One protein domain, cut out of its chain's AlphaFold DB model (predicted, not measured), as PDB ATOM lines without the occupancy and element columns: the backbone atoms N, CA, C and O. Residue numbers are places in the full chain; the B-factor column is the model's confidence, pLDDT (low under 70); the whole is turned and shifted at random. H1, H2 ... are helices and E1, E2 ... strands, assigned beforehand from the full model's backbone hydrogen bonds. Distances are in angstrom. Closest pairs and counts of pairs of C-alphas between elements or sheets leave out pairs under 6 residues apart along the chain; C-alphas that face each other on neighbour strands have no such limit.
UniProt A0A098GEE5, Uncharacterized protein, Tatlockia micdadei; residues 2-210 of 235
ATOM      1  N   PHE A   2     267.049 189.310 230.323       42.59
ATOM      2  CA  PHE A   2     266.385 188.274 231.145       42.59
ATOM      3  C   PHE A   2     267.219 187.608 232.265       42.59
ATOM      4  O   PHE A   2     266.704 187.411 233.358       42.59
ATOM      5  N   LYS A   3     268.519 187.329 232.066       35.44
ATOM      6  CA  LYS A   3     269.370 186.708 233.112       35.44
ATOM      7  C   LYS A   3     269.693 187.614 234.313       35.44
ATOM      8  O   LYS A   3     270.086 187.113 235.357       35.44
ATOM      9  N   ARG A   4     269.582 188.942 234.170       44.44
ATOM     10  CA  ARG A   4     269.782 189.879 235.294       44.44
ATOM     11  C   ARG A   4     268.533 189.988 236.172       44.44
ATOM     12  O   ARG A   4     268.672 190.201 237.368       44.44
ATOM     13  N   LEU A   5     267.350 189.794 235.589       52.97
ATOM     14  CA  LEU A   5     266.071 189.823 236.298       52.97
ATOM     15  C   LEU A   5     265.845 188.547 237.128       52.97
ATOM     16  O   LEU A   5     265.339 188.643 238.239       52.97
ATOM     17  N   SER A   6     266.293 187.375 236.651       55.19
ATOM     18  CA  SER A   6     266.111 186.098 237.368       55.19
ATOM     19  C   SER A   6     266.852 186.036 238.706       55.19
ATOM     20  O   SER A   6     266.276 185.648 239.714       55.19
ATOM     21  N   ASN A   7     268.116 186.468 238.738       52.56
ATOM     22  CA  ASN A   7     268.932 186.391 239.955       52.56
ATOM     23  C   ASN A   7     268.490 187.412 241.016       52.56
ATOM     24  O   ASN A   7     268.667 187.184 242.207       52.56
ATOM     25  N   TRP A   8     267.920 188.538 240.584       63.91
ATOM     26  CA  TRP A   8     267.331 189.528 241.484       63.91
ATOM     27  C   TRP A   8     265.984 189.045 242.033       63.91
ATOM     28  O   TRP A   8     265.756 189.137 243.234       63.91
ATOM     29  N   TYR A   9     265.146 188.432 241.189       58.53
ATOM     30  CA  TYR A   9     263.872 187.839 241.600       58.53
ATOM     31  C   TYR A   9     264.049 186.789 242.707       58.53
ATOM     32  O   TYR A   9     263.345 186.831 243.712       58.53
ATOM     33  N   GLU A  10     265.031 185.890 242.572       59.16
ATOM     34  CA  GLU A  10     265.314 184.861 243.586       59.16
ATOM     35  C   GLU A  10     265.811 185.442 244.921       59.16
ATOM     36  O   GLU A  10     265.543 184.870 245.976       59.16
ATOM     37  N   SER A  11     266.474 186.602 244.897       58.88
ATOM     38  CA  SER A  11     266.999 187.264 246.098       58.88
ATOM     39  C   SER A  11     265.921 187.941 246.955       58.88
ATOM     40  O   SER A  11     266.187 188.237 248.118       58.88
ATOM     41  N   LEU A  12     264.734 188.219 246.409       60.94
ATOM     42  CA  LEU A  12     263.699 189.011 247.082       60.94
ATOM     43  C   LEU A  12     262.685 188.176 247.893       60.94
ATOM     44  O   LEU A  12     261.857 188.725 248.618       60.94
ATOM     45  N   VAL A  13     262.712 186.845 247.781       58.03
ATOM     46  CA  VAL A  13     261.662 185.959 248.336       58.03
ATOM     47  C   VAL A  13     261.934 185.554 249.799       58.03
ATOM     48  O   VAL A  13     261.112 184.891 250.427       58.03
ATOM     49  N   SER A  14     263.074 185.945 250.377       53.38
ATOM     50  CA  SER A  14     263.602 185.335 251.610       53.38
ATOM     51  C   SER A  14     263.386 186.113 252.919       53.38
ATOM     52  O   SER A  14     263.803 185.610 253.961       53.38
ATOM     53  N   ASP A  15     262.754 187.295 252.919       54.50
ATOM     54  CA  ASP A  15     262.708 188.155 254.117       54.50
ATOM     55  C   ASP A  15     261.387 188.039 254.931       54.50
ATOM     56  O   ASP A  15     260.279 188.169 254.380       54.50
ATOM     57  N   PRO A  16     261.448 187.759 256.252       49.62
ATOM     58  CA  PRO A  16     260.287 187.714 257.143       49.62
ATOM     59  C   PRO A  16     259.833 189.079 257.715       49.62
ATOM     60  O   PRO A  16     259.058 189.080 258.672       49.62
ATOM     61  N   SER A  17     260.245 190.225 257.159       58.31
ATOM     62  CA  SER A  17     259.794 191.554 257.622       58.31
ATOM     63  C   SER A  17     258.286 191.828 257.386       58.31
ATOM     64  O   SER A  17     257.616 191.162 256.589       58.31
ATOM     65  N   SER A  18     257.731 192.814 258.111       60.41
ATOM     66  CA  SER A  18     256.359 193.341 257.946       60.41
ATOM     67  C   SER A  18     256.201 194.277 256.740       60.41
ATOM     68  O   SER A  18     255.181 194.958 256.609       60.41
ATOM     69  N   GLU A  19     257.228 194.379 255.904       71.94
ATOM     70  CA  GLU A  19     257.220 195.194 254.697       71.94
ATOM     71  C   GLU A  19     256.414 194.493 253.591       71.94
ATOM     72  O   GLU A  19     256.257 193.263 253.607       71.94
ATOM     73  N   PRO A  20     255.840 195.255 252.642       74.25
ATOM     74  CA  PRO A  20     255.169 194.657 251.497       74.25
ATOM     75  C   PRO A  20     256.159 193.754 250.756       74.25
ATOM     76  O   PRO A  20     257.314 194.116 250.554       74.25
ATOM     77  N   LYS A  21     255.717 192.554 250.381       85.31
ATOM     78  CA  LYS A  21     256.584 191.545 249.761       85.31
ATOM     79  C   LYS A  21     256.454 191.610 248.241       85.31
ATOM     80  O   LYS A  21     255.376 191.945 247.743       85.31
ATOM     81  N   PRO A  22     257.478 191.229 247.469       86.12
ATOM     82  CA  PRO A  22     257.365 191.190 246.009       86.12
ATOM     83  C   PRO A  22     256.200 190.308 245.538       86.12
ATOM     84  O   PRO A  22     255.541 190.611 244.549       86.12
ATOM     85  N   THR A  23     255.917 189.238 246.285       88.44
ATOM     86  CA  THR A  23     254.843 188.277 246.011       88.44
ATOM     87  C   THR A  23     253.490 188.662 246.614       88.44
ATOM     88  O   THR A  23     252.498 187.995 246.330       88.44
ATOM     89  N   SER A  24     253.412 189.709 247.449       91.50
ATOM     90  CA  SER A  24     252.118 190.199 247.933       91.50
ATOM     91  C   SER A  24     251.376 190.946 246.829       91.50
ATOM     92  O   SER A  24     251.990 191.443 245.884       91.50
ATOM     93  N   GLN A  25     250.054 191.035 246.965       94.69
ATOM     94  CA  GLN A  25     249.212 191.750 246.013       94.69
ATOM     95  C   GLN A  25     249.584 193.231 245.920       94.69
ATOM     96  O   GLN A  25     249.901 193.867 246.929       94.69
ATOM     97  N   TYR A  26     249.507 193.770 244.707       94.69
ATOM     98  CA  TYR A  26     249.687 195.190 244.463       94.69
ATOM     99  C   TYR A  26     248.599 196.002 245.163       94.69
ATOM    100  O   TYR A  26     247.414 195.668 245.153       94.69
ATOM    101  N   SER A  27     249.007 197.128 245.736       94.00
ATOM    102  CA  SER A  27     248.096 198.068 246.385       94.00
ATOM    103  C   SER A  27     248.325 199.489 245.884       94.00
ATOM    104  O   SER A  27     247.359 200.130 245.476       94.00
ATOM    105  N   SER A  28     249.575 199.954 245.848       95.50
ATOM    106  CA  SER A  28     249.991 201.261 245.318       95.50
ATOM    107  C   SER A  28     251.421 201.183 244.778       95.50
ATOM    108  O   SER A  28     252.170 200.281 245.156       95.50
ATOM    109  N   GLN A  29     251.817 202.143 243.942       94.69
ATOM    110  CA  GLN A  29     253.162 202.227 243.373       94.69
ATOM    111  C   GLN A  29     254.234 202.298 244.463       94.69
ATOM    112  O   GLN A  29     255.221 201.579 244.391       94.69
ATOM    113  N   ASP A  30     254.023 203.109 245.497       92.62
ATOM    114  CA  ASP A  30     254.972 203.259 246.602       92.62
ATOM    115  C   ASP A  30     255.197 201.947 247.364       92.62
ATOM    116  O   ASP A  30     256.321 201.619 247.744       92.62
ATOM    117  N   GLU A  31     254.127 201.190 247.621       93.38
ATOM    118  CA  GLU A  31     254.232 199.880 248.273       93.38
ATOM    119  C   GLU A  31     254.894 198.853 247.352       93.38
ATOM    120  O   GLU A  31     255.715 198.073 247.824       93.38
ATOM    121  N   MET A  32     254.594 198.897 246.052       94.94
ATOM    122  CA  MET A  32     255.225 198.051 245.044       94.94
ATOM    123  C   MET A  32     256.731 198.306 244.948       94.94
ATOM    124  O   MET A  32     257.500 197.355 245.031       94.94
ATOM    125  N   LEU A  33     257.157 199.567 244.818       93.31
ATOM    126  CA  LEU A  33     258.568 199.950 244.707       93.31
ATOM    127  C   LEU A  33     259.360 199.549 245.955       93.31
ATOM    128  O   LEU A  33     260.419 198.935 245.833       93.31
ATOM    129  N   ARG A  34     258.815 199.793 247.156       91.75
ATOM    130  CA  ARG A  34     259.417 199.291 248.404       91.75
ATOM    131  C   ARG A  34     259.525 197.769 248.410       91.75
ATOM    132  O   ARG A  34     260.575 197.239 248.753       91.75
ATOM    133  N   ALA A  35     258.469 197.072 247.992       91.19
ATOM    134  CA  ALA A  35     258.437 195.614 247.996       91.19
ATOM    135  C   ALA A  35     259.492 194.970 247.098       91.19
ATOM    136  O   ALA A  35     259.929 193.855 247.370       91.19
ATOM    137  N   VAL A  36     259.895 195.652 246.027       91.44
ATOM    138  CA  VAL A  36     260.930 195.166 245.113       91.44
ATOM    139  C   VAL A  36     262.312 195.782 245.387       91.44
ATOM    140  O   VAL A  36     263.258 195.494 244.660       91.44
ATOM    141  N   GLY A  37     262.468 196.603 246.432       89.81
ATOM    142  CA  GLY A  37     263.738 197.266 246.755       89.81
ATOM    143  C   GLY A  37     264.166 198.298 245.704       89.81
ATOM    144  O   GLY A  37     265.319 198.299 245.273       89.81
ATOM    145  N   ARG A  38     263.206 199.105 245.235       88.12
ATOM    146  CA  ARG A  38     263.342 200.163 244.213       88.12
ATOM    147  C   ARG A  38     262.709 201.478 244.671       88.12
ATOM    148  O   ARG A  38     262.098 202.198 243.890       88.12
ATOM    149  N   ASP A  39     262.778 201.770 245.961       83.75
ATOM    150  CA  ASP A  39     262.208 202.975 246.568       83.75
ATOM    151  C   ASP A  39     262.868 204.284 246.097       83.75
ATOM    152  O   ASP A  39     262.299 205.359 246.292       83.75
ATOM    153  N   ASP A  40     264.031 204.189 245.451       79.06
ATOM    154  CA  ASP A  40     264.772 205.277 244.810       79.06
ATOM    155  C   ASP A  40     264.451 205.465 243.314       79.06
ATOM    156  O   ASP A  40     264.927 206.423 242.700       79.06
ATOM    157  N   GLU A  41     263.664 204.569 242.712       79.00
ATOM    158  CA  GLU A  41     263.315 204.624 241.292       79.00
ATOM    159  C   GLU A  41     262.351 205.785 240.994       79.00
ATOM    160  O   GLU A  41     261.492 206.147 241.807       79.00
ATOM    161  N   ALA A  42     262.483 206.380 239.803       73.69
ATOM    162  CA  ALA A  42     261.557 207.407 239.341       73.69
ATOM    163  C   ALA A  42     260.115 206.865 239.291       73.69
ATOM    164  O   ALA A  42     259.871 205.672 239.111       73.69
ATOM    165  N   GLY A  43     259.131 207.754 239.450       80.00
ATOM    166  CA  GLY A  43     257.736 207.339 239.561       80.00
ATOM    167  C   GLY A  43     257.202 206.636 238.306       80.00
ATOM    168  O   GLY A  43     256.993 207.274 237.276       80.00
ATOM    169  N   LEU A  44     256.835 205.357 238.431       93.81
ATOM    170  CA  LEU A  44     256.194 204.529 237.391       93.81
ATOM    171  C   LEU A  44     254.713 204.891 237.116       93.81
ATOM    172  O   LEU A  44     253.935 204.086 236.597       93.81
ATOM    173  N   CYS A  45     254.292 206.114 237.438       95.50
ATOM    174  CA  CYS A  45     252.895 206.537 237.338       95.50
ATOM    175  C   CYS A  45     252.430 206.650 235.881       95.50
ATOM    176  O   CYS A  45     251.290 206.309 235.552       95.50
ATOM    177  N   ASN A  46     253.328 207.077 234.987       96.75
ATOM    178  CA  ASN A  46     253.066 207.179 233.558       96.75
ATOM    179  C   ASN A  46     252.816 205.807 232.897       96.75
ATOM    180  O   ASN A  46     251.744 205.655 232.292       96.75
ATOM    181  N   PRO A  47     253.715 204.806 233.020       97.44
ATOM    182  CA  PRO A  47     253.480 203.487 232.440       97.44
ATOM    183  C   PRO A  47     252.265 202.790 233.062       97.44
ATOM    184  O   PRO A  47     251.396 202.315 232.330       97.44
ATOM    185  N   LEU A  48     252.110 202.812 234.392       97.81
ATOM    186  CA  LEU A  48     250.954 202.195 235.062       97.81
ATOM    187  C   LEU A  48     249.621 202.784 234.584       97.81
ATOM    188  O   LEU A  48     248.673 202.046 234.302       97.81
ATOM    189  N   THR A  49     249.558 204.108 234.431       98.19
ATOM    190  CA  THR A  49     248.361 204.779 233.913       98.19
ATOM    191  C   THR A  49     248.073 204.393 232.470       98.19
ATOM    192  O   THR A  49     246.913 204.160 232.131       98.19
ATOM    193  N   ASN A  50     249.093 204.288 231.615       98.38
ATOM    194  CA  ASN A  50     248.891 203.876 230.228       98.38
ATOM    195  C   ASN A  50     248.440 202.413 230.124       98.38
ATOM    196  O   ASN A  50     247.516 202.134 229.361       98.38
ATOM    197  N   ILE A  51     248.996 201.493 230.918       97.88
ATOM    198  CA  ILE A  51     248.528 200.096 230.967       97.88
ATOM    199  C   ILE A  51     247.046 200.045 231.349       97.88
ATOM    200  O   ILE A  51     246.250 199.389 230.671       97.88
ATOM    201  N   TYR A  52     246.656 200.759 232.410       97.69
ATOM    202  CA  TYR A  52     245.260 200.804 232.836       97.69
ATOM    203  C   TYR A  52     244.359 201.426 231.758       97.69
ATOM    204  O   TYR A  52     243.334 200.847 231.393       97.69
ATOM    205  N   ALA A  53     244.760 202.565 231.188       97.50
ATOM    206  CA  ALA A  53     244.008 203.256 230.148       97.50
ATOM    207  C   ALA A  53     243.803 202.386 228.895       97.50
ATOM    208  O   ALA A  53     242.693 202.360 228.371       97.50
ATOM    209  N   LYS A  54     244.812 201.615 228.453       96.50
ATOM    210  CA  LYS A  54     244.682 200.670 227.324       96.50
ATOM    211  C   LYS A  54     243.552 199.674 227.548       96.50
ATOM    212  O   LYS A  54     242.715 199.501 226.665       96.50
ATOM    213  N   LYS A  55     243.503 199.056 228.735       95.00
ATOM    214  CA  LYS A  55     242.437 198.109 229.099       95.00
ATOM    215  C   LYS A  55     241.062 198.781 229.045       95.00
ATOM    216  O   LYS A  55     240.128 198.233 228.464       95.00
ATOM    217  N   GLN A  56     240.938 199.987 229.599       94.69
ATOM    218  CA  GLN A  56     239.664 200.714 229.604       94.69
ATOM    219  C   GLN A  56     239.204 201.117 228.200       94.69
ATOM    220  O   GLN A  56     238.032 200.948 227.872       94.69
ATOM    221  N   ILE A  57     240.116 201.616 227.363       94.06
ATOM    222  CA  ILE A  57     239.825 201.991 225.971       94.06
ATOM    223  C   ILE A  57     239.408 200.758 225.152       94.06
ATOM    224  O   ILE A  57     238.498 200.839 224.332       94.06
ATOM    225  N   ALA A  58     240.020 199.598 225.410       91.69
ATOM    226  CA  ALA A  58     239.668 198.329 224.772       91.69
ATOM    227  C   ALA A  58     238.332 197.724 225.259       91.69
ATOM    228  O   ALA A  58     237.892 196.708 224.720       91.69
ATOM    229  N   GLY A  59     237.672 198.330 226.253       88.50
ATOM    230  CA  GLY A  59     236.382 197.873 226.776       88.50
ATOM    231  C   GLY A  59     236.467 196.768 227.833       88.50
ATOM    232  O   GLY A  59     235.478 196.064 228.045       88.50
ATOM    233  N   SER A  60     237.616 196.594 228.496       85.69
ATOM    234  CA  SER A  60     237.751 195.676 229.637       85.69
ATOM    235  C   SER A  60     236.828 196.055 230.800       85.69
ATOM    236  O   SER A  60     236.331 197.180 230.891       85.69
ATOM    237  N   ASN A  61     236.628 195.113 231.732       81.00
ATOM    238  CA  ASN A  61     235.887 195.389 232.959       81.00
ATOM    239  C   ASN A  61     236.549 196.567 233.697       81.00
ATOM    240  O   ASN A  61     237.721 196.477 234.063       81.00
ATOM    241  N   PRO A  62     235.818 197.653 233.977       71.75
ATOM    242  CA  PRO A  62     236.418 198.823 234.594       71.75
ATOM    243  C   PRO A  62     236.995 198.595 235.995       71.75
ATOM    244  O   PRO A  62     237.932 199.274 236.409       71.75
ATOM    245  N   ARG A  63     236.452 197.611 236.717       76.00
ATOM    246  CA  ARG A  63     236.924 197.222 238.051       76.00
ATOM    247  C   ARG A  63     238.147 196.315 238.010       76.00
ATOM    248  O   ARG A  63     238.738 196.072 239.056       76.00
ATOM    249  N   GLU A  64     238.519 195.813 236.835       83.38
ATOM    250  CA  GLU A  64     239.774 195.097 236.666       83.38
ATOM    251  C   GLU A  64     240.926 196.091 236.833       83.38
ATOM    252  O   GLU A  64     241.081 197.040 236.063       83.38
ATOM    253  N   ASN A  65     241.714 195.885 237.877       85.00
ATOM    254  CA  ASN A  65     242.851 196.717 238.232       85.00
ATOM    255  C   ASN A  65     244.039 195.815 238.594       85.00
ATOM    256  O   ASN A  65     244.010 194.606 238.372       85.00
ATOM    257  N   PHE A  66     245.092 196.403 239.152       91.88
ATOM    258  CA  PHE A  66     246.297 195.662 239.505       91.88
ATOM    259  C   PHE A  66     246.197 194.896 240.835       91.88
ATOM    260  O   PHE A  66     247.089 194.117 241.135       91.88
ATOM    261  N   SER A  67     245.137 195.060 241.639       90.75
ATOM    262  CA  SER A  67     245.083 194.513 243.006       90.75
ATOM    263  C   SER A  67     245.015 192.989 243.080       90.75
ATOM    264  O   SER A  67     245.250 192.410 244.136       90.75
ATOM    265  N   SER A  68     244.657 192.319 241.985       90.75
ATOM    266  CA  SER A  68     244.720 190.856 241.890       90.75
ATOM    267  C   SER A  68     246.104 190.333 241.503       90.75
ATOM    268  O   SER A  68     246.328 189.127 241.566       90.75
ATOM    269  N   GLU A  69     247.009 191.209 241.073       93.69
ATOM    270  CA  GLU A  69     248.358 190.874 240.624       93.69
ATOM    271  C   GLU A  69     249.378 191.094 241.749       93.69
ATOM    272  O   GLU A  69     249.106 191.811 242.714       93.69
ATOM    273  N   THR A  70     250.555 190.473 241.653       95.56
ATOM    274  CA  THR A  70     251.623 190.668 242.646       95.56
ATOM    275  C   THR A  70     252.403 191.960 242.385       95.56
ATOM    276  O   THR A  70     252.440 192.453 241.258       95.56
ATOM    277  N   ASN A  71     253.064 192.505 243.411       94.75
ATOM    278  CA  ASN A  71     253.923 193.686 243.262       94.75
ATOM    279  C   ASN A  71     254.978 193.497 242.161       94.75
ATOM    280  O   ASN A  71     255.183 194.390 241.342       94.75
ATOM    281  N   VAL A  72     255.628 192.332 242.115       95.06
ATOM    282  CA  VAL A  72     256.670 192.057 241.119       95.06
ATOM    283  C   VAL A  72     256.114 191.946 239.696       95.06
ATOM    284  O   VAL A  72     256.732 192.473 238.775       95.06
ATOM    285  N   ASP A  73     254.935 191.347 239.504       95.81
ATOM    286  CA  ASP A  73     254.305 191.266 238.178       95.81
ATOM    287  C   ASP A  73     253.934 192.657 237.650       95.81
ATOM    288  O   ASP A  73     254.191 192.982 236.490       95.81
ATOM    289  N   VAL A  74     253.357 193.496 238.515       96.31
ATOM    290  CA  VAL A  74     252.958 194.865 238.160       96.31
ATOM    291  C   VAL A  74     254.184 195.732 237.877       96.31
ATOM    292  O   VAL A  74     254.178 196.484 236.902       96.31
ATOM    293  N   TYR A  75     255.260 195.580 238.657       96.31
ATOM    294  CA  TYR A  75     256.530 196.264 238.415       96.31
ATOM    295  C   TYR A  75     257.115 195.903 237.047       96.31
ATOM    296  O   TYR A  75     257.424 196.790 236.255       96.31
ATOM    297  N   LEU A  76     257.207 194.608 236.724       96.12
ATOM    298  CA  LEU A  76     257.754 194.161 235.440       96.12
ATOM    299  C   LEU A  76     256.929 194.670 234.252       96.12
ATOM    300  O   LEU A  76     257.509 195.099 233.256       96.12
ATOM    301  N   LYS A  77     255.595 194.688 234.370       97.06
ATOM    302  CA  LYS A  77     254.711 195.286 233.357       97.06
ATOM    303  C   LYS A  77     254.954 196.784 233.193       97.06
ATOM    304  O   LYS A  77     254.961 197.272 232.068       97.06
ATOM    305  N   ALA A  78     255.139 197.512 234.293       97.12
ATOM    306  CA  ALA A  78     255.406 198.946 234.251       97.12
ATOM    307  C   ALA A  78     256.749 199.263 233.577       97.12
ATOM    308  O   ALA A  78     256.800 200.168 232.749       97.12
ATOM    309  N   VAL A  79     257.797 198.487 233.867       96.25
ATOM    310  CA  VAL A  79     259.111 198.616 233.212       96.25
ATOM    311  C   VAL A  79     259.020 198.294 231.715       96.25
ATOM    312  O   VAL A  79     259.552 199.029 230.889       96.25
ATOM    313  N   GLU A  80     258.308 197.227 231.337       97.44
ATOM    314  CA  GLU A  80     258.098 196.884 229.923       97.44
ATOM    315  C   GLU A  80     257.335 197.986 229.172       97.44
ATOM    316  O   GLU A  80     257.678 198.327 228.036       97.44
ATOM    317  N   GLU A  81     256.321 198.573 229.811       97.94
ATOM    318  CA  GLU A  81     255.594 199.704 229.248       97.94
ATOM    319  C   GLU A  81     256.487 200.942 229.119       97.94
ATOM    320  O   GLU A  81     256.447 201.595 228.082       97.94
ATOM    321  N   GLU A  82     257.316 201.266 230.112       97.06
ATOM    322  CA  GLU A  82     258.245 202.399 230.034       97.06
ATOM    323  C   GLU A  82     259.219 202.252 228.849       97.06
ATOM    324  O   GLU A  82     259.387 203.185 228.052       97.06
ATOM    325  N   ASP A  83     259.788 201.056 228.668       97.12
ATOM    326  CA  ASP A  83     260.637 200.718 227.521       97.12
ATOM    327  C   ASP A  83     259.885 200.885 226.187       97.12
ATOM    328  O   ASP A  83     260.435 201.389 225.201       97.12
ATOM    329  N   HIS A  84     258.614 200.476 226.126       98.00
ATOM    330  CA  HIS A  84     257.759 200.671 224.950       98.00
ATOM    331  C   HIS A  84     257.495 202.155 224.669       98.00
ATOM    332  O   HIS A  84     257.640 202.620 223.537       98.00
ATOM    333  N   GLN A  85     257.186 202.936 225.699       97.62
ATOM    334  CA  GLN A  85     256.972 204.378 225.586       97.62
ATOM    335  C   GLN A  85     258.232 205.120 225.133       97.62
ATOM    336  O   GLN A  85     258.140 206.113 224.405       97.62
ATOM    337  N   GLN A  86     259.415 204.663 225.546       96.88
ATOM    338  CA  GLN A  86     260.691 205.169 225.044       96.88
ATOM    339  C   GLN A  86     260.857 204.875 223.547       96.88
ATOM    340  O   GLN A  86     261.144 205.797 222.784       96.88
ATOM    341  N   LYS A  87     260.583 203.644 223.099       98.25
ATOM    342  CA  LYS A  87     260.637 203.283 221.668       98.25
ATOM    343  C   LYS A  87     259.667 204.106 220.824       98.25
ATOM    344  O   LYS A  87     260.051 204.619 219.778       98.25
ATOM    345  N   LEU A  88     258.433 204.311 221.294       98.19
ATOM    346  CA  LEU A  88     257.472 205.184 220.613       98.19
ATOM    347  C   LEU A  88     258.032 206.603 220.428       98.19
ATOM    348  O   LEU A  88     257.896 207.173 219.347       98.19
ATOM    349  N   ARG A  89     258.697 207.161 221.448       97.50
ATOM    350  CA  ARG A  89     259.334 208.485 221.356       97.50
ATOM    351  C   ARG A  89     260.476 208.509 220.339       97.50
ATOM    352  O   ARG A  89     260.579 209.469 219.580       97.50
ATOM    353  N   GLU A  90     261.293 207.461 220.287       97.81
ATOM    354  CA  GLU A  90     262.372 207.314 219.296       97.81
ATOM    355  C   GLU A  90     261.839 207.215 217.859       97.81
ATOM    356  O   GLU A  90     262.458 207.730 216.930       97.81
ATOM    357  N   GLU A  91     260.649 206.640 217.679       97.69
ATOM    358  CA  GLU A  91     259.922 206.602 216.405       97.69
ATOM    359  C   GLU A  91     259.190 207.916 216.066       97.69
ATOM    360  O   GLU A  91     258.506 208.001 215.043       97.69
ATOM    361  N   GLY A  92     259.293 208.946 216.913       97.31
ATOM    362  CA  GLY A  92     258.597 210.223 216.737       97.31
ATOM    363  C   GLY A  92     257.095 210.175 217.050       97.31
ATOM    364  O   GLY A  92     256.354 211.064 216.628       97.31
ATOM    365  N   LYS A  93     256.631 209.150 217.774       97.62
ATOM    366  CA  LYS A  93     255.244 208.998 218.240       97.62
ATOM    367  C   LYS A  93     255.083 209.492 219.681       97.62
ATOM    368  O   LYS A  93     256.046 209.703 220.417       97.62
ATOM    369  N   ASP A  94     253.831 209.649 220.099       96.94
ATOM    370  CA  ASP A  94     253.496 210.056 221.463       96.94
ATOM    371  C   ASP A  94     253.596 208.873 222.440       96.94
ATOM    372  O   ASP A  94     252.624 208.169 222.708       96.94
ATOM    373  N   GLY A  95     254.795 208.652 222.981       96.62
ATOM    374  CA  GLY A  95     254.995 207.653 224.031       96.62
ATOM    375  C   GLY A  95     254.349 208.027 225.367       96.62
ATOM    376  O   GLY A  95     254.027 207.143 226.150       96.62
ATOM    377  N   LYS A  96     254.102 209.316 225.640       96.00
ATOM    378  CA  LYS A  96     253.509 209.754 226.914       96.00
ATOM    379  C   LYS A  96     252.057 209.289 227.038       96.00
ATOM    380  O   LYS A  96     251.619 208.923 228.130       96.00
ATOM    381  N   HIS A  97     251.341 209.288 225.917       97.75
ATOM    382  CA  HIS A  97     249.967 208.816 225.806       97.75
ATOM    383  C   HIS A  97     249.878 207.528 224.963       97.75
ATOM    384  O   HIS A  97     248.973 207.381 224.131       97.75
ATOM    385  N   SER A  98     250.814 206.590 225.186       98.19
ATOM    386  CA  SER A  98     250.921 205.308 224.466       98.19
ATOM    387  C   SER A  98     249.604 204.535 224.414       98.19
ATOM    388  O   SER A  98     249.328 203.870 223.421       98.19
ATOM    389  N   ALA A  99     248.733 204.671 225.418       98.25
ATOM    390  CA  ALA A  99     247.429 204.025 225.418       98.25
ATOM    391  C   ALA A  99     246.552 204.393 224.216       98.25
ATOM    392  O   ALA A  99     245.931 203.515 223.616       98.25
ATOM    393  N   PHE A 100     246.511 205.670 223.832       98.06
ATOM    394  CA  PHE A 100     245.761 206.096 222.651       98.06
ATOM    395  C   PHE A 100     246.456 205.671 221.355       98.06
ATOM    396  O   PHE A 100     245.781 205.273 220.406       98.06
ATOM    397  N   VAL A 101     247.793 205.707 221.327       97.81
ATOM    398  CA  VAL A 101     248.591 205.285 220.165       97.81
ATOM    399  C   VAL A 101     248.378 203.799 219.870       97.81
ATOM    400  O   VAL A 101     248.010 203.442 218.753       97.81
ATOM    401  N   ASP A 102     248.540 202.945 220.877       97.69
ATOM    402  CA  ASP A 102     248.483 201.489 220.726       97.69
ATOM    403  C   ASP A 102     247.075 200.993 220.391       97.69
ATOM    404  O   ASP A 102     246.905 200.048 219.621       97.69
ATOM    405  N   THR A 103     246.051 201.658 220.929       96.56
ATOM    406  CA  THR A 103     244.646 201.350 220.622       96.56
ATOM    407  C   THR A 103     244.160 202.007 219.331       96.56
ATOM    408  O   THR A 103     243.012 201.795 218.946       96.56
ATOM    409  N   GLN A 104     245.004 202.803 218.659       96.62
ATOM    410  CA  GLN A 104     244.645 203.594 217.475       96.62
ATOM    411  C   GLN A 104     243.417 204.488 217.715       96.62
ATOM    412  O   GLN A 104     242.642 204.772 216.799       96.62
ATOM    413  N   THR A 105     243.231 204.930 218.958       94.94
ATOM    414  CA  THR A 105     242.097 205.758 219.363       94.94
ATOM    415  C   THR A 105     242.426 207.218 219.081       94.94
ATOM    416  O   THR A 105     243.375 207.738 219.667       94.94
ATOM    417  N   PRO A 106     241.663 207.923 218.227       95.38
ATOM    418  CA  PRO A 106     241.863 209.347 217.998       95.38
ATOM    419  C   PRO A 106     241.724 210.145 219.294       95.38
ATOM    420  O   PRO A 106     240.767 209.968 220.054       95.38
ATOM    421  N   TYR A 107     242.670 211.043 219.530       96.12
ATOM    422  CA  TYR A 107     242.717 211.871 220.724       96.12
ATOM    423  C   TYR A 107     243.277 213.252 220.398       96.12
ATOM    424  O   TYR A 107     243.929 213.472 219.376       96.12
ATOM    425  N   GLN A 108     243.013 214.190 221.296       95.94
ATOM    426  CA  GLN A 108     243.543 215.544 221.258       95.94
ATOM    427  C   GLN A 108     244.252 215.851 222.571       95.94
ATOM    428  O   GLN A 108     243.821 215.398 223.634       95.94
ATOM    429  N   VAL A 109     245.306 216.661 222.504       96.38
ATOM    430  CA  VAL A 109     246.053 217.109 223.681       96.38
ATOM    431  C   VAL A 109     245.776 218.588 223.917       96.38
ATOM    432  O   VAL A 109     245.971 219.419 223.030       96.38
ATOM    433  N   LYS A 110     245.328 218.924 225.124       95.81
ATOM    434  CA  LYS A 110     245.157 220.300 225.601       95.81
ATOM    435  C   LYS A 110     246.089 220.561 226.773       95.81
ATOM    436  O   LYS A 110     246.444 219.648 227.516       95.81
ATOM    437  N   THR A 111     246.463 221.823 226.955       96.31
ATOM    438  CA  THR A 111     247.233 222.258 228.124       96.31
ATOM    439  C   THR A 111     246.532 223.412 228.815       96.31
ATOM    440  O   THR A 111     245.991 224.301 228.158       96.31
ATOM    441  N   PHE A 112     246.556 223.391 230.140       95.12
ATOM    442  CA  PHE A 112     245.963 224.395 231.008       95.12
ATOM    443  C   PHE A 112     247.039 224.916 231.965       95.12
ATOM    444  O   PHE A 112     247.880 224.129 232.406       95.12
ATOM    445  N   PRO A 113     247.057 226.213 232.302       93.56
ATOM    446  CA  PRO A 113     247.915 226.716 233.369       93.56
ATOM    447  C   PRO A 113     247.615 226.010 234.698       93.56
ATOM    448  O   PRO A 113     246.449 225.797 235.032       93.56
ATOM    449  N   ALA A 114     248.650 225.668 235.466       88.50
ATOM    450  CA  ALA A 114     248.466 225.201 236.837       88.50
ATOM    451  C   ALA A 114     247.793 226.303 237.676       88.50
ATOM    452  O   ALA A 114     248.151 227.475 237.565       88.50
ATOM    453  N   GLY A 115     246.799 225.933 238.485       83.12
ATOM    454  CA  GLY A 115     246.003 226.870 239.288       83.12
ATOM    455  C   GLY A 115     244.822 227.507 238.549       83.12
ATOM    456  O   GLY A 115     244.035 228.212 239.176       83.12
ATOM    457  N   LYS A 116     244.656 227.242 237.245       88.56
ATOM    458  CA  LYS A 116     243.390 227.519 236.558       88.56
ATOM    459  C   LYS A 116     242.331 226.546 237.083       88.56
ATOM    460  O   LYS A 116     242.605 225.355 237.206       88.56
ATOM    461  N   GLU A 117     241.123 227.038 237.327       88.38
ATOM    462  CA  GLU A 117     239.948 226.175 237.448       88.38
ATOM    463  C   GLU A 117     239.699 225.497 236.089       88.38
ATOM    464  O   GLU A 117     239.687 226.157 235.041       88.38
ATOM    465  N   ILE A 118     239.621 224.166 236.096       92.06
ATOM    466  CA  ILE A 118     239.426 223.347 234.900       92.06
ATOM    467  C   ILE A 118     238.121 222.587 235.085       92.06
ATOM    468  O   ILE A 118     238.006 221.744 235.975       92.06
ATOM    469  N   GLU A 119     237.160 222.865 234.215       91.69
ATOM    470  CA  GLU A 119     235.855 222.213 234.247       91.69
ATOM    471  C   GLU A 119     235.891 220.846 233.558       91.69
ATOM    472  O   GLU A 119     236.652 220.619 232.610       91.69
ATOM    473  N   LEU A 120     235.007 219.936 233.981       90.31
ATOM    474  CA  LEU A 120     234.911 218.596 233.394       90.31
ATOM    475  C   LEU A 120     234.717 218.640 231.880       90.31
ATOM    476  O   LEU A 120     235.342 217.857 231.174       90.31
ATOM    477  N   ASP A 121     233.904 219.559 231.366       89.62
ATOM    478  CA  ASP A 121     233.628 219.624 229.930       89.62
ATOM    479  C   ASP A 121     234.820 220.156 229.108       89.62
ATOM    480  O   ASP A 121     234.899 219.932 227.899       89.62
ATOM    481  N   GLU A 122     235.812 220.789 229.744       89.56
ATOM    482  CA  GLU A 122     237.071 221.139 229.076       89.56
ATOM    483  C   GLU A 122     237.985 219.913 228.893       89.56
ATOM    484  O   GLU A 122     238.722 219.837 227.895       89.56
ATOM    485  N   VAL A 123     237.910 218.965 229.837       89.94
ATOM    486  CA  VAL A 123     238.719 217.735 229.929       89.94
ATOM    487  C   VAL A 123     238.076 216.583 229.157       89.94
ATOM    488  O   VAL A 123     238.739 215.898 228.376       89.94
ATOM    489  N   LEU A 124     236.784 216.357 229.383       89.00
ATOM    490  CA  LEU A 124     236.044 215.178 228.957       89.00
ATOM    491  C   LEU A 124     234.558 215.534 228.716       89.00
ATOM    492  O   LEU A 124     233.692 215.128 229.496       89.00
ATOM    493  N   PRO A 125     234.246 216.302 227.647       82.56
ATOM    494  CA  PRO A 125     232.902 216.845 227.372       82.56
ATOM    495  C   PRO A 125     231.842 215.782 227.086       82.56
ATOM    496  O   PRO A 125     230.648 216.012 227.256       82.56
ATOM    497  N   THR A 126     232.268 214.612 226.624       82.94
ATOM    498  CA  THR A 126     231.399 213.484 226.292       82.94
ATOM    499  C   THR A 126     231.939 212.216 226.935       82.94
ATOM    500  O   THR A 126     232.995 212.225 227.567       82.94
ATOM    501  N   GLN A 127     231.234 211.100 226.743       88.50
ATOM    502  CA  GLN A 127     231.794 209.783 227.022       88.50
ATOM    503  C   GLN A 127     233.174 209.645 226.360       88.50
ATOM    504  O   GLN A 127     233.365 210.067 225.215       88.50
ATOM    505  N   GLY A 128     234.116 209.049 227.084       92.81
ATOM    506  CA  GLY A 128     235.457 208.811 226.578       92.81
ATOM    507  C   GLY A 128     236.477 208.643 227.690       92.81
ATOM    508  O   GLY A 128     236.139 208.383 228.848       92.81
ATOM    509  N   HIS A 129     237.733 208.824 227.310       95.75
ATOM    510  CA  HIS A 129     238.894 208.584 228.146       95.75
ATOM    511  C   HIS A 129     239.784 209.822 228.161       95.75
ATOM    512  O   HIS A 129     240.021 210.427 227.115       95.75
ATOM    513  N   ALA A 130     240.308 210.163 229.331       97.31
ATOM    514  CA  ALA A 130     241.318 211.186 229.514       97.31
ATOM    515  C   ALA A 130     242.516 210.628 230.289       97.31
ATOM    516  O   ALA A 130     242.358 209.953 231.305       97.31
ATOM    517  N   ILE A 131     243.715 210.956 229.818       98.25
ATOM    518  CA  ILE A 131     244.959 210.850 230.577       98.25
ATOM    519  C   ILE A 131     245.356 212.275 230.955       98.25
ATOM    520  O   ILE A 131     245.498 213.140 230.088       98.25
ATOM    521  N   ILE A 132     245.492 212.521 232.254       97.88
ATOM    522  CA  ILE A 132     245.777 213.836 232.821       97.88
ATOM    523  C   ILE A 132     247.167 213.772 233.443       97.88
ATOM    524  O   ILE A 132     247.434 212.916 234.281       97.88
ATOM    525  N   THR A 133     248.050 214.679 233.043       97.00
ATOM    526  CA  THR A 133     249.383 214.828 233.632       97.00
ATOM    527  C   THR A 133     249.514 216.198 234.267       97.00
ATOM    528  O   THR A 133     249.239 217.207 233.613       97.00
ATOM    529  N   TYR A 134     249.998 216.257 235.499       94.94
ATOM    530  CA  TYR A 134     250.188 217.510 236.215       94.94
ATOM    531  C   TYR A 134     251.439 217.478 237.094       94.94
ATOM    532  O   TYR A 134     251.871 216.400 237.496       94.94
ATOM    533  N   PRO A 135     252.047 218.643 237.365       92.50
ATOM    534  CA  PRO A 135     253.160 218.726 238.294       92.50
ATOM    535  C   PRO A 135     252.667 218.525 239.727       92.50
ATOM    536  O   PRO A 135     251.608 219.037 240.096       92.50
ATOM    537  N   VAL A 136     253.458 217.827 240.530       89.62
ATOM    538  CA  VAL A 136     253.294 217.650 241.976       89.62
ATOM    539  C   VAL A 136     254.531 218.198 242.682       89.62
ATOM    540  O   VAL A 136     255.621 218.220 242.112       89.62
ATOM    541  N   GLU A 137     254.362 218.690 243.907       82.75
ATOM    542  CA  GLU A 137     255.470 219.274 244.665       82.75
ATOM    543  C   GLU A 137     256.468 218.168 245.044       82.75
ATOM    544  O   GLU A 137     256.148 217.273 245.826       82.75
ATOM    545  N   GLY A 138     257.666 218.202 244.455       72.06
ATOM    546  CA  GLY A 138     258.725 217.243 244.751       72.06
ATOM    547  C   GLY A 138     259.489 217.598 246.026       72.06
ATOM    548  O   GLY A 138     259.480 218.735 246.506       72.06
ATOM    549  N   LYS A 139     260.186 216.601 246.580       66.06
ATOM    550  CA  LYS A 139     260.858 216.691 247.892       66.06
ATOM    551  C   LYS A 139     261.980 217.739 247.946       66.06
ATOM    552  O   LYS A 139     262.206 218.313 249.007       66.06
ATOM    553  N   ASP A 140     262.613 218.032 246.809       65.19
ATOM    554  CA  ASP A 140     263.767 218.940 246.707       65.19
ATOM    555  C   ASP A 140     263.435 220.285 246.024       65.19
ATOM    556  O   ASP A 140     264.323 220.987 245.537       65.19
ATOM    557  N   GLY A 141     262.149 220.650 245.921       56.47
ATOM    558  CA  GLY A 141     261.718 221.849 245.180       56.47
ATOM    559  C   GLY A 141     261.836 221.715 243.649       56.47
ATOM    560  O   GLY A 141     261.744 222.697 242.910       56.47
ATOM    561  N   GLY A 142     262.074 220.496 243.155       59.81
ATOM    562  CA  GLY A 142     261.739 220.070 241.795       59.81
ATOM    563  C   GLY A 142     260.251 219.744 241.697       59.81
ATOM    564  O   GLY A 142     259.711 219.210 242.658       59.81
ATOM    565  N   ASP A 143     259.585 220.032 240.578       64.31
ATOM    566  CA  ASP A 143     258.300 219.377 240.311       64.31
ATOM    567  C   ASP A 143     258.554 218.024 239.660       64.31
ATOM    568  O   ASP A 143     259.160 217.958 238.584       64.31
ATOM    569  N   ASP A 144     258.012 216.977 240.268       83.38
ATOM    570  CA  ASP A 144     257.777 215.724 239.566       83.38
ATOM    571  C   ASP A 144     256.446 215.821 238.818       83.38
ATOM    572  O   ASP A 144     255.576 216.626 239.153       83.38
ATOM    573  N   TYR A 145     256.265 215.012 237.779       89.25
ATOM    574  CA  TYR A 145     254.985 214.933 237.083       89.25
ATOM    575  C   TYR A 145     254.262 213.659 237.478       89.25
ATOM    576  O   TYR A 145     254.801 212.564 237.340       89.25
ATOM    577  N   HIS A 146     253.012 213.814 237.902       94.56
ATOM    578  CA  HIS A 146     252.104 212.707 238.142       94.56
ATOM    579  C   HIS A 146     251.156 212.542 236.960       94.56
ATOM    580  O   HIS A 146     250.756 213.522 236.321       94.56
ATOM    581  N   GLN A 147     250.803 211.300 236.652       97.25
ATOM    582  CA  GLN A 147     249.863 210.975 235.590       97.25
ATOM    583  C   GLN A 147     248.748 210.087 236.128       97.25
ATOM    584  O   GLN A 147     249.006 209.112 236.826       97.25
ATOM    585  N   VAL A 148     247.516 210.432 235.763       97.75
ATOM    586  CA  VAL A 148     246.295 209.742 236.184       97.75
ATOM    587  C   VAL A 148     245.358 209.543 235.000       97.75
ATOM    588  O   VAL A 148     245.472 210.209 233.966       97.75
ATOM    589  N   TYR A 149     244.408 208.631 235.155       97.88
ATOM    590  CA  TYR A 149     243.370 208.362 234.166       97.88
ATOM    591  C   TYR A 149     241.985 208.738 234.702       97.88
ATOM    592  O   TYR A 149     241.676 208.509 235.873       97.88
ATOM    593  N   LEU A 150     241.137 209.263 233.815       97.12
ATOM    594  CA  LEU A 150     239.724 209.543 234.053       97.12
ATOM    595  C   LEU A 150     238.893 209.054 232.859       97.12
ATOM    596  O   LEU A 150     239.092 209.495 231.730       97.12
ATOM    597  N   GLY A 151     237.939 208.161 233.097       95.12
ATOM    598  CA  GLY A 151     236.996 207.670 232.095       95.12
ATOM    599  C   GLY A 151     235.570 208.072 232.436       95.12
ATOM    600  O   GLY A 151     235.102 207.771 233.533       95.12
ATOM    601  N   ARG A 152     234.866 208.702 231.493       92.00
ATOM    602  CA  ARG A 152     233.462 209.120 231.624       92.00
ATOM    603  C   ARG A 152     232.577 208.101 230.933       92.00
ATOM    604  O   ARG A 152     232.736 207.874 229.732       92.00
ATOM    605  N   ARG A 153     231.657 207.486 231.679       83.81
ATOM    606  CA  ARG A 153     230.662 206.555 231.130       83.81
ATOM    607  C   ARG A 153     229.369 207.291 230.790       83.81
ATOM    608  O   ARG A 153     229.126 208.394 231.279       83.81
ATOM    609  N   LEU A 154     228.546 206.674 229.941       71.38
ATOM    610  CA  LEU A 154     227.180 207.149 229.739       71.38
ATOM    611  C   LEU A 154     226.419 207.068 231.067       71.38
ATOM    612  O   LEU A 154     226.564 206.067 231.774       71.38
ATOM    613  N   PRO A 155     225.597 208.075 231.397       65.06
ATOM    614  CA  PRO A 155     224.660 207.962 232.500       65.06
ATOM    615  C   PRO A 155     223.761 206.742 232.282       65.06
ATOM    616  O   PRO A 155     223.141 206.597 231.226       65.06
ATOM    617  N   SER A 156     223.663 205.860 233.271       55.59
ATOM    618  CA  SER A 156     222.602 204.858 233.291       55.59
ATOM    619  C   SER A 156     221.307 205.534 233.759       55.59
ATOM    620  O   SER A 156     221.036 205.598 234.957       55.59
ATOM    621  N   GLY A 157     220.529 206.088 232.825       60.78
ATOM    622  CA  GLY A 157     219.255 206.771 233.108       60.78
ATOM    623  C   GLY A 157     219.401 208.262 233.451       60.78
ATOM    624  O   GLY A 157     220.314 208.921 232.965       60.78
ATOM    625  N   GLU A 158     218.514 208.803 234.296       50.69
ATOM    626  CA  GLU A 158     218.489 210.226 234.722       50.69
ATOM    627  C   GLU A 158     219.589 210.599 235.749       50.69
ATOM    628  O   GLU A 158     219.493 211.596 236.467       50.69
ATOM    629  N   GLY A 159     220.632 209.775 235.869       56.19
ATOM    630  CA  GLY A 159     221.688 209.917 236.869       56.19
ATOM    631  C   GLY A 159     222.771 210.941 236.510       56.19
ATOM    632  O   GLY A 159     222.948 211.340 235.360       56.19
ATOM    633  N   LYS A 160     223.556 211.339 237.521       61.69
ATOM    634  CA  LYS A 160     224.798 212.105 237.324       61.69
ATOM    635  C   LYS A 160     225.790 211.282 236.493       61.69
ATOM    636  O   LYS A 160     225.799 210.059 236.565       61.69
ATOM    637  N   SER A 161     226.651 211.961 235.733       66.44
ATOM    638  CA  SER A 161     227.723 211.304 234.979       66.44
ATOM    639  C   SER A 161     228.650 210.544 235.930       66.44
ATOM    640  O   SER A 161     229.327 211.158 236.760       66.44
ATOM    641  N   GLU A 162     228.695 209.223 235.788       86.00
ATOM    642  CA  GLU A 162     229.615 208.376 236.538       86.00
ATOM    643  C   GLU A 162     230.948 208.278 235.803       86.00
ATOM    644  O   GLU A 162     231.018 208.038 234.590       86.00
ATOM    645  N   CYS A 163     232.018 208.473 236.562       92.38
ATOM    646  CA  CYS A 163     233.372 208.300 236.093       92.38
ATOM    647  C   CYS A 163     234.074 207.199 236.872       92.38
ATOM    648  O   CYS A 163     233.768 206.902 238.029       92.38
ATOM    649  N   ILE A 164     235.071 206.635 236.212       93.75
ATOM    650  CA  ILE A 164     236.091 205.818 236.840       93.75
ATOM    651  C   ILE A 164     237.431 206.519 236.699       93.75
ATOM    652  O   ILE A 164     237.730 207.119 235.670       93.75
ATOM    653  N   SER A 165     238.230 206.448 237.747       95.69
ATOM    654  CA  SER A 165     239.560 207.026 237.797       95.69
ATOM    655  C   SER A 165     240.585 205.968 238.153       95.69
ATOM    656  O   SER A 165     240.257 204.988 238.828       95.69
ATOM    657  N   PHE A 166     241.818 206.187 237.711       97.25
ATOM    658  CA  PHE A 166     242.971 205.423 238.158       97.25
ATOM    659  C   PHE A 166     244.114 206.364 238.520       97.25
ATOM    660  O   PHE A 166     244.474 207.244 237.737       97.25
ATOM    661  N   ASP A 167     244.674 206.143 239.704       96.50
ATOM    662  CA  ASP A 167     245.855 206.814 240.228       96.50
ATOM    663  C   ASP A 167     246.783 205.760 240.842       96.50
ATOM    664  O   ASP A 167     246.399 205.086 241.799       96.50
ATOM    665  N   SER A 168     248.000 205.601 240.310       95.06
ATOM    666  CA  SER A 168     248.941 204.580 240.787       95.06
ATOM    667  C   SER A 168     249.380 204.776 242.242       95.06
ATOM    668  O   SER A 168     249.792 203.807 242.879       95.06
ATOM    669  N   SER A 169     249.274 205.986 242.796       93.25
ATOM    670  CA  SER A 169     249.619 206.275 244.195       93.25
ATOM    671  C   SER A 169     248.533 205.830 245.183       93.25
ATOM    672  O   SER A 169     248.806 205.596 246.364       93.25
ATOM    673  N   ARG A 170     247.287 205.668 244.718       94.00
ATOM    674  CA  ARG A 170     246.154 205.304 245.573       94.00
ATOM    675  C   ARG A 170     246.203 203.814 245.917       94.00
ATOM    676  O   ARG A 170     246.350 202.963 245.043       94.00
ATOM    677  N   LYS A 171     246.003 203.498 247.201       92.75
ATOM    678  CA  LYS A 171     245.877 202.115 247.693       92.75
ATOM    679  C   LYS A 171     244.704 201.367 247.052       92.75
ATOM    680  O   LYS A 171     243.755 201.975 246.558       92.75
ATOM    681  N   GLY A 172     244.737 200.038 247.141       89.06
ATOM    682  CA  GLY A 172     243.660 199.176 246.642       89.06
ATOM    683  C   GLY A 172     243.648 199.018 245.120       89.06
ATOM    684  O   GLY A 172     242.594 198.786 244.534       89.06
ATOM    685  N   GLY A 173     244.806 199.161 244.469       90.56
ATOM    686  CA  GLY A 173     244.939 198.994 243.023       90.56
ATOM    687  C   GLY A 173     244.655 200.262 242.219       90.56
ATOM    688  O   GLY A 173     244.493 200.176 241.006       90.56
ATOM    689  N   GLY A 174     244.573 201.423 242.873       91.69
ATOM    690  CA  GLY A 174     244.521 202.731 242.223       91.69
ATOM    691  C   GLY A 174     243.160 203.185 241.693       91.69
ATOM    692  O   GLY A 174     243.012 204.349 241.325       91.69
ATOM    693  N   VAL A 175     242.156 202.304 241.662       94.12
ATOM    694  CA  VAL A 175     240.859 202.573 241.020       94.12
ATOM    695  C   VAL A 175     239.843 203.191 241.977       94.12
ATOM    696  O   VAL A 175     239.669 202.725 243.102       94.12
ATOM    697  N   LYS A 176     239.104 204.197 241.498       93.25
ATOM    698  CA  LYS A 176     237.949 204.774 242.201       93.25
ATOM    699  C   LYS A 176     236.823 205.121 241.228       93.25
ATOM    700  O   LYS A 176     237.063 205.773 240.212       93.25
ATOM    701  N   GLU A 177     235.600 204.708 241.558       91.94
ATOM    702  CA  GLU A 177     234.362 205.105 240.870       91.94
ATOM    703  C   GLU A 177     233.694 206.264 241.634       91.94
ATOM    704  O   GLU A 177     233.805 206.350 242.860       91.94
ATOM    705  N   GLY A 178     233.021 207.171 240.927       91.00
ATOM    706  CA  GLY A 178     232.336 208.306 241.549       91.00
ATOM    707  C   GLY A 178     231.847 209.351 240.549       91.00
ATOM    708  O   GLY A 178     231.860 209.134 239.336       91.00
ATOM    709  N   SER A 179     231.428 210.510 241.059       91.75
ATOM    710  CA  SER A 179     231.073 211.659 240.220       91.75
ATOM    711  C   SER A 179     232.298 212.160 239.458       91.75
ATOM    712  O   SER A 179     233.351 212.398 240.049       91.75
ATOM    713  N   CYS A 180     232.154 212.390 238.153       91.69
ATOM    714  CA  CYS A 180     233.237 212.916 237.320       91.69
ATOM    715  C   CYS A 180     233.849 214.219 237.857       91.69
ATOM    716  O   CYS A 180     235.069 214.361 237.859       91.69
ATOM    717  N   ASN A 181     233.016 215.137 238.358       92.00
ATOM    718  CA  ASN A 181     233.485 216.405 238.922       92.00
ATOM    719  C   ASN A 181     234.272 216.199 240.218       92.00
ATOM    720  O   ASN A 181     235.271 216.872 240.442       92.00
ATOM    721  N   GLU A 182     233.840 215.263 241.066       93.31
ATOM    722  CA  GLU A 182     234.526 214.974 242.330       93.31
ATOM    723  C   GLU A 182     235.895 214.344 242.074       93.31
ATOM    724  O   GLU A 182     236.883 214.767 242.668       93.31
ATOM    725  N   LEU A 183     235.968 213.381 241.149       95.00
ATOM    726  CA  LEU A 183     237.225 212.728 240.782       95.00
ATOM    727  C   LEU A 183     238.197 213.696 240.098       95.00
ATOM    728  O   LEU A 183     239.382 213.693 240.415       95.00
ATOM    729  N   LEU A 184     237.706 214.553 239.195       94.75
ATOM    730  CA  LEU A 184     238.540 215.583 238.578       94.75
ATOM    731  C   LEU A 184     239.070 216.563 239.630       94.75
ATOM    732  O   LEU A 184     240.262 216.855 239.639       94.75
ATOM    733  N   LYS A 185     238.208 217.037 240.536       94.00
ATOM    734  CA  LYS A 185     238.609 217.957 241.603       94.00
ATOM    735  C   LYS A 185     239.702 217.359 242.491       94.00
ATOM    736  O   LYS A 185     240.679 218.045 242.768       94.00
ATOM    737  N   GLU A 186     239.580 216.087 242.867       94.06
ATOM    738  CA  GLU A 186     240.592 215.377 243.665       94.06
ATOM    739  C   GLU A 186     241.971 215.370 242.981       94.06
ATOM    740  O   GLU A 186     242.995 215.546 243.636       94.06
ATOM    741  N   PHE A 187     242.024 215.234 241.653       93.88
ATOM    742  CA  PHE A 187     243.284 215.359 240.918       93.88
ATOM    743  C   PHE A 187     243.826 216.786 240.923       93.88
ATOM    744  O   PHE A 187     245.018 216.994 241.138       93.88
ATOM    745  N   LEU A 188     242.955 217.771 240.703       92.25
ATOM    746  CA  LEU A 188     243.351 219.176 240.630       92.25
ATOM    747  C   LEU A 188     243.836 219.734 241.978       92.25
ATOM    748  O   LEU A 188     244.691 220.616 241.989       92.25
ATOM    749  N   GLU A 189     243.357 219.193 243.102       91.94
ATOM    750  CA  GLU A 189     243.822 219.542 244.455       91.94
ATOM    751  C   GLU A 189     245.297 219.176 244.699       91.94
ATOM    752  O   GLU A 189     245.955 219.814 245.520       91.94
ATOM    753  N   ASN A 190     245.841 218.205 243.958       89.75
ATOM    754  CA  ASN A 190     247.238 217.774 244.071       89.75
ATOM    755  C   ASN A 190     248.194 218.529 243.130       89.75
ATOM    756  O   ASN A 190     249.399 218.278 243.134       89.75
ATOM    757  N   VAL A 191     247.682 219.451 242.310       91.38
ATOM    758  CA  VAL A 191     248.499 220.188 241.341       91.38
ATOM    759  C   VAL A 191     249.397 221.188 242.065       91.38
ATOM    760  O   VAL A 191     248.931 222.103 242.745       91.38
ATOM    761  N   SER A 192     250.703 221.072 241.843       89.62
ATOM    762  CA  SER A 192     251.686 222.066 242.268       89.62
ATOM    763  C   SER A 192     251.447 223.386 241.529       89.62
ATOM    764  O   SER A 192     251.554 223.475 240.304       89.62
ATOM    765  N   THR A 193     251.108 224.432 242.284       85.38
ATOM    766  CA  THR A 193     250.819 225.782 241.757       85.38
ATOM    767  C   THR A 193     251.849 226.828 242.174       85.38
ATOM    768  O   THR A 193     251.806 227.960 241.691       85.38
ATOM    769  N   ARG A 194     252.795 226.468 243.052       81.88
ATOM    770  CA  ARG A 194     253.811 227.397 243.560       81.88
ATOM    771  C   ARG A 194     254.708 227.868 242.411       81.88
ATOM    772  O   ARG A 194     255.315 227.022 241.759       81.88
ATOM    773  N   PRO A 195     254.803 229.178 242.134       75.94
ATOM    774  CA  PRO A 195     255.685 229.679 241.094       75.94
ATOM    775  C   PRO A 195     257.147 229.501 241.506       75.94
ATOM    776  O   PRO A 195     257.513 229.727 242.658       75.94
ATOM    777  N   GLU A 196     257.991 229.150 240.543       74.44
ATOM    778  CA  GLU A 196     259.424 228.974 240.752       74.44
ATOM    779  C   GLU A 196     260.197 229.993 239.925       74.44
ATOM    780  O   GLU A 196     260.026 230.106 238.708       74.44
ATOM    781  N   LEU A 197     261.058 230.752 240.603       68.81
ATOM    782  CA  LEU A 197     261.942 231.712 239.959       68.81
ATOM    783  C   LEU A 197     262.838 230.962 238.960       68.81
ATOM    784  O   LEU A 197     263.577 230.059 239.340       68.81
ATOM    785  N   ASN A 198     262.781 231.368 237.689       77.44
ATOM    786  CA  ASN A 198     263.531 230.805 236.554       77.44
ATOM    787  C   ASN A 198     263.018 229.477 235.967       77.44
ATOM    788  O   ASN A 198     263.728 228.880 235.155       77.44
ATOM    789  N   ARG A 199     261.798 229.027 236.292       74.44
ATOM    790  CA  ARG A 199     261.155 227.909 235.574       74.44
ATOM    791  C   ARG A 199     259.957 228.376 234.734       74.44
ATOM    792  O   ARG A 199     259.305 229.359 235.089       74.44
ATOM    793  N   PRO A 200     259.653 227.702 233.605       78.38
ATOM    794  CA  PRO A 200     258.420 227.943 232.863       78.38
ATOM    795  C   PRO A 200     257.186 227.745 233.745       78.38
ATOM    796  O   PRO A 200     257.197 226.940 234.674       78.38
ATOM    797  N   SER A 201     256.094 228.437 233.415       84.75
ATOM    798  CA  SER A 201     254.825 228.245 234.112       84.75
ATOM    799  C   SER A 201     254.382 226.784 234.052       84.75
ATOM    800  O   SER A 201     254.342 226.177 232.978       84.75
ATOM    801  N   LYS A 202     254.010 226.262 235.220       90.12
ATOM    802  CA  LYS A 202     253.478 224.918 235.430       90.12
ATOM    803  C   LYS A 202     252.185 224.726 234.631       90.12
ATOM    804  O   LYS A 202     251.375 225.649 234.512       90.12
ATOM    805  N   LYS A 203     252.000 223.536 234.053       93.81
ATOM    806  CA  LYS A 203     250.852 223.217 233.190       93.81
ATOM    807  C   LYS A 203     250.277 221.844 233.502       93.81
ATOM    808  O   LYS A 203     251.025 220.883 233.655       93.81
ATOM    809  N   VAL A 204     248.954 221.758 233.478       95.88
ATOM    810  CA  VAL A 204     248.203 220.503 233.412       95.88
ATOM    811  C   VAL A 204     248.027 220.140 231.940       95.88
ATOM    812  O   VAL A 204     247.576 220.960 231.142       95.88
ATOM    813  N   THR A 205     248.407 218.925 231.560       96.81
ATOM    814  CA  THR A 205     248.220 218.383 230.209       96.81
ATOM    815  C   THR A 205     247.101 217.358 230.235       96.81
ATOM    816  O   THR A 205     247.086 216.495 231.104       96.81
ATOM    817  N   VAL A 206     246.183 217.435 229.278       97.19
ATOM    818  CA  VAL A 206     245.068 216.498 229.140       97.19
ATOM    819  C   VAL A 206     245.087 215.929 227.730       97.19
ATOM    820  O   VAL A 206     244.859 216.669 226.773       97.19
ATOM    821  N   ALA A 207     245.317 214.627 227.606       97.25
ATOM    822  CA  ALA A 207     245.042 213.874 226.388       97.25
ATOM    823  C   ALA A 207     243.663 213.233 226.511       97.25
ATOM    824  O   ALA A 207     243.433 212.459 227.434       97.25
ATOM    825  N   THR A 208     242.742 213.566 225.612       96.19
ATOM    826  CA  THR A 208     241.339 213.142 225.694       96.19
ATOM    827  C   THR A 208     240.851 212.590 224.364       96.19
ATOM    828  O   THR A 208     241.249 213.089 223.308       96.19
ATOM    829  N   THR A 209     239.999 211.564 224.402       94.19
ATOM    830  CA  THR A 209     239.398 210.965 223.202       94.19
ATOM    831  C   THR A 209     238.721 212.036 222.343       94.19
ATOM    832  O   THR A 209     237.959 212.865 222.840       94.19
ATOM    833  N   SER A 210     238.975 212.022 221.034       88.31
ATOM    834  CA  SER A 210     238.321 212.944 220.107       88.31
ATOM    835  C   SER A 210     236.864 212.532 219.893       88.31
ATOM    836  O   SER A 210     236.564 211.403 219.509       88.31
TER     837      SER A 210
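This is residues 2 to 210 of the 235 residues of an uncharacterized protein of Tatlockia micdadei (UniProt A0A098GEE5). A strongly twisted antiparallel sheet of six strands has helix H3 along one face and curls round helix H7 on the other. The long helix H4 packs crosswise on H3 on the side away from the sheet, H2 packs on residues 71 to 75 of H4, and H1 lies off by itself beyond them. The printed part has 209 residues, with seven named helices and six named strands along the chain as H1 H2 H3 H4 H5 E1 H6 E2 E3 E4 E5 H7 E6; the sheet's order is E1 - E6 - E2 - E3 - E4 - E5, and the class is mixed, helices and strands. The whole is compact, with a radius of gyration of the C-alphas of 17.7 A and spans of 52 by 48 by 38 A.

The sheet has edge strands E1, residues 107 to 113, and E5, residues 175 to 179. Between them in the sheet are E6, residues 203 to 209, E2, residues 128 to 137, E3, residues 143 to 152, and E4, residues 162 to 166. E2 E3 E4 E5 form a meander, each strand the antiparallel neighbour of the one before, and its successive pairs are hairpins. Within hydrogen-bond range are N 110 and O 206 of E1 and E6, 2.8 A; N 131 and O 207 of E2 and E6, 2.8 A; N 130 and O 150 of E2 and E3, 2.8 A; N 151 and O 164 of E3 and E4, 2.8 A; and N 165 and O 176 of E4 and E5, 2.8 A. H3, residues 45 to 57, is over E3 at a height over the sheet of 8.3 A and runs along the strands, at 10 degrees to E3 on the local plane. H7, residues 180 to 189, is on the opposite face, which gives three layers, helices on both faces of a sheet; the closest C-alphas of H7 and E4 are those of Cys 180 and Cys 163, 4.8 A. H6, residues 120 to 123, only grazes the sheet and only just touches H7, with 3 pairs of C-alphas within 8 A, the closest those of Leu 120 and Asn 181, 6.1 A. E1, H6 and E2 form a split strand-helix-strand unit, two strands running the same way with E6 between them, and its crossover is right-handed. H4, residues 71 to 90, touches H3 with its residues 78 to 85 alone, about perpendicular at 89 degrees; the closest C-alphas are those of Pro 47 and Ala 78, 5.3 A. H2, residues 29 to 35, touches H4 at a steep tilt of 57 degrees, opposite ways; the closest C-alphas are those of Met 32 and Asn 71, 4.9 A. H5, residues 98 to 102, touches H3, with the C-alphas of Lys 54 and Ala 99 closest at 4.7 A, and only grazes the sheet. H1, residues 2 to 11, touches no helix and is not on the sheet. Every O i to N i+4 pair is within hydrogen-bond range in H2, H3, H4, H5 and H7, against 3 of 6 in H1; H6 is too short for such a pair.

H1 begins at C-alpha 2, (266.385, 188.274, 231.145), and is 15.0 A long. H3 measures 17.9 A, H7 14.4 A, and H4 28.8 A from C-alpha 71 at (253.923, 193.686, 243.262) to C-alpha 90. E2 is 28.9 A long, E3 28.2 A, E1 20.2 A and E6 19.5 A; E6 ends at C-alpha 209, (239.398, 210.965, 223.202). The shorter H2, H5, H6, E4 and E5 have the residues named above.

The two C-alphas farthest apart are those of Lys 3 and Glu 158, 56.1 A. The printed part has no cut. The links H1 to H2, H3 to H4 and H7 to E6 are long. The mean pLDDT of the printed part is 86.8; residues 2 to 18, 139 to 143, 155 to 161 and 197 are under 70.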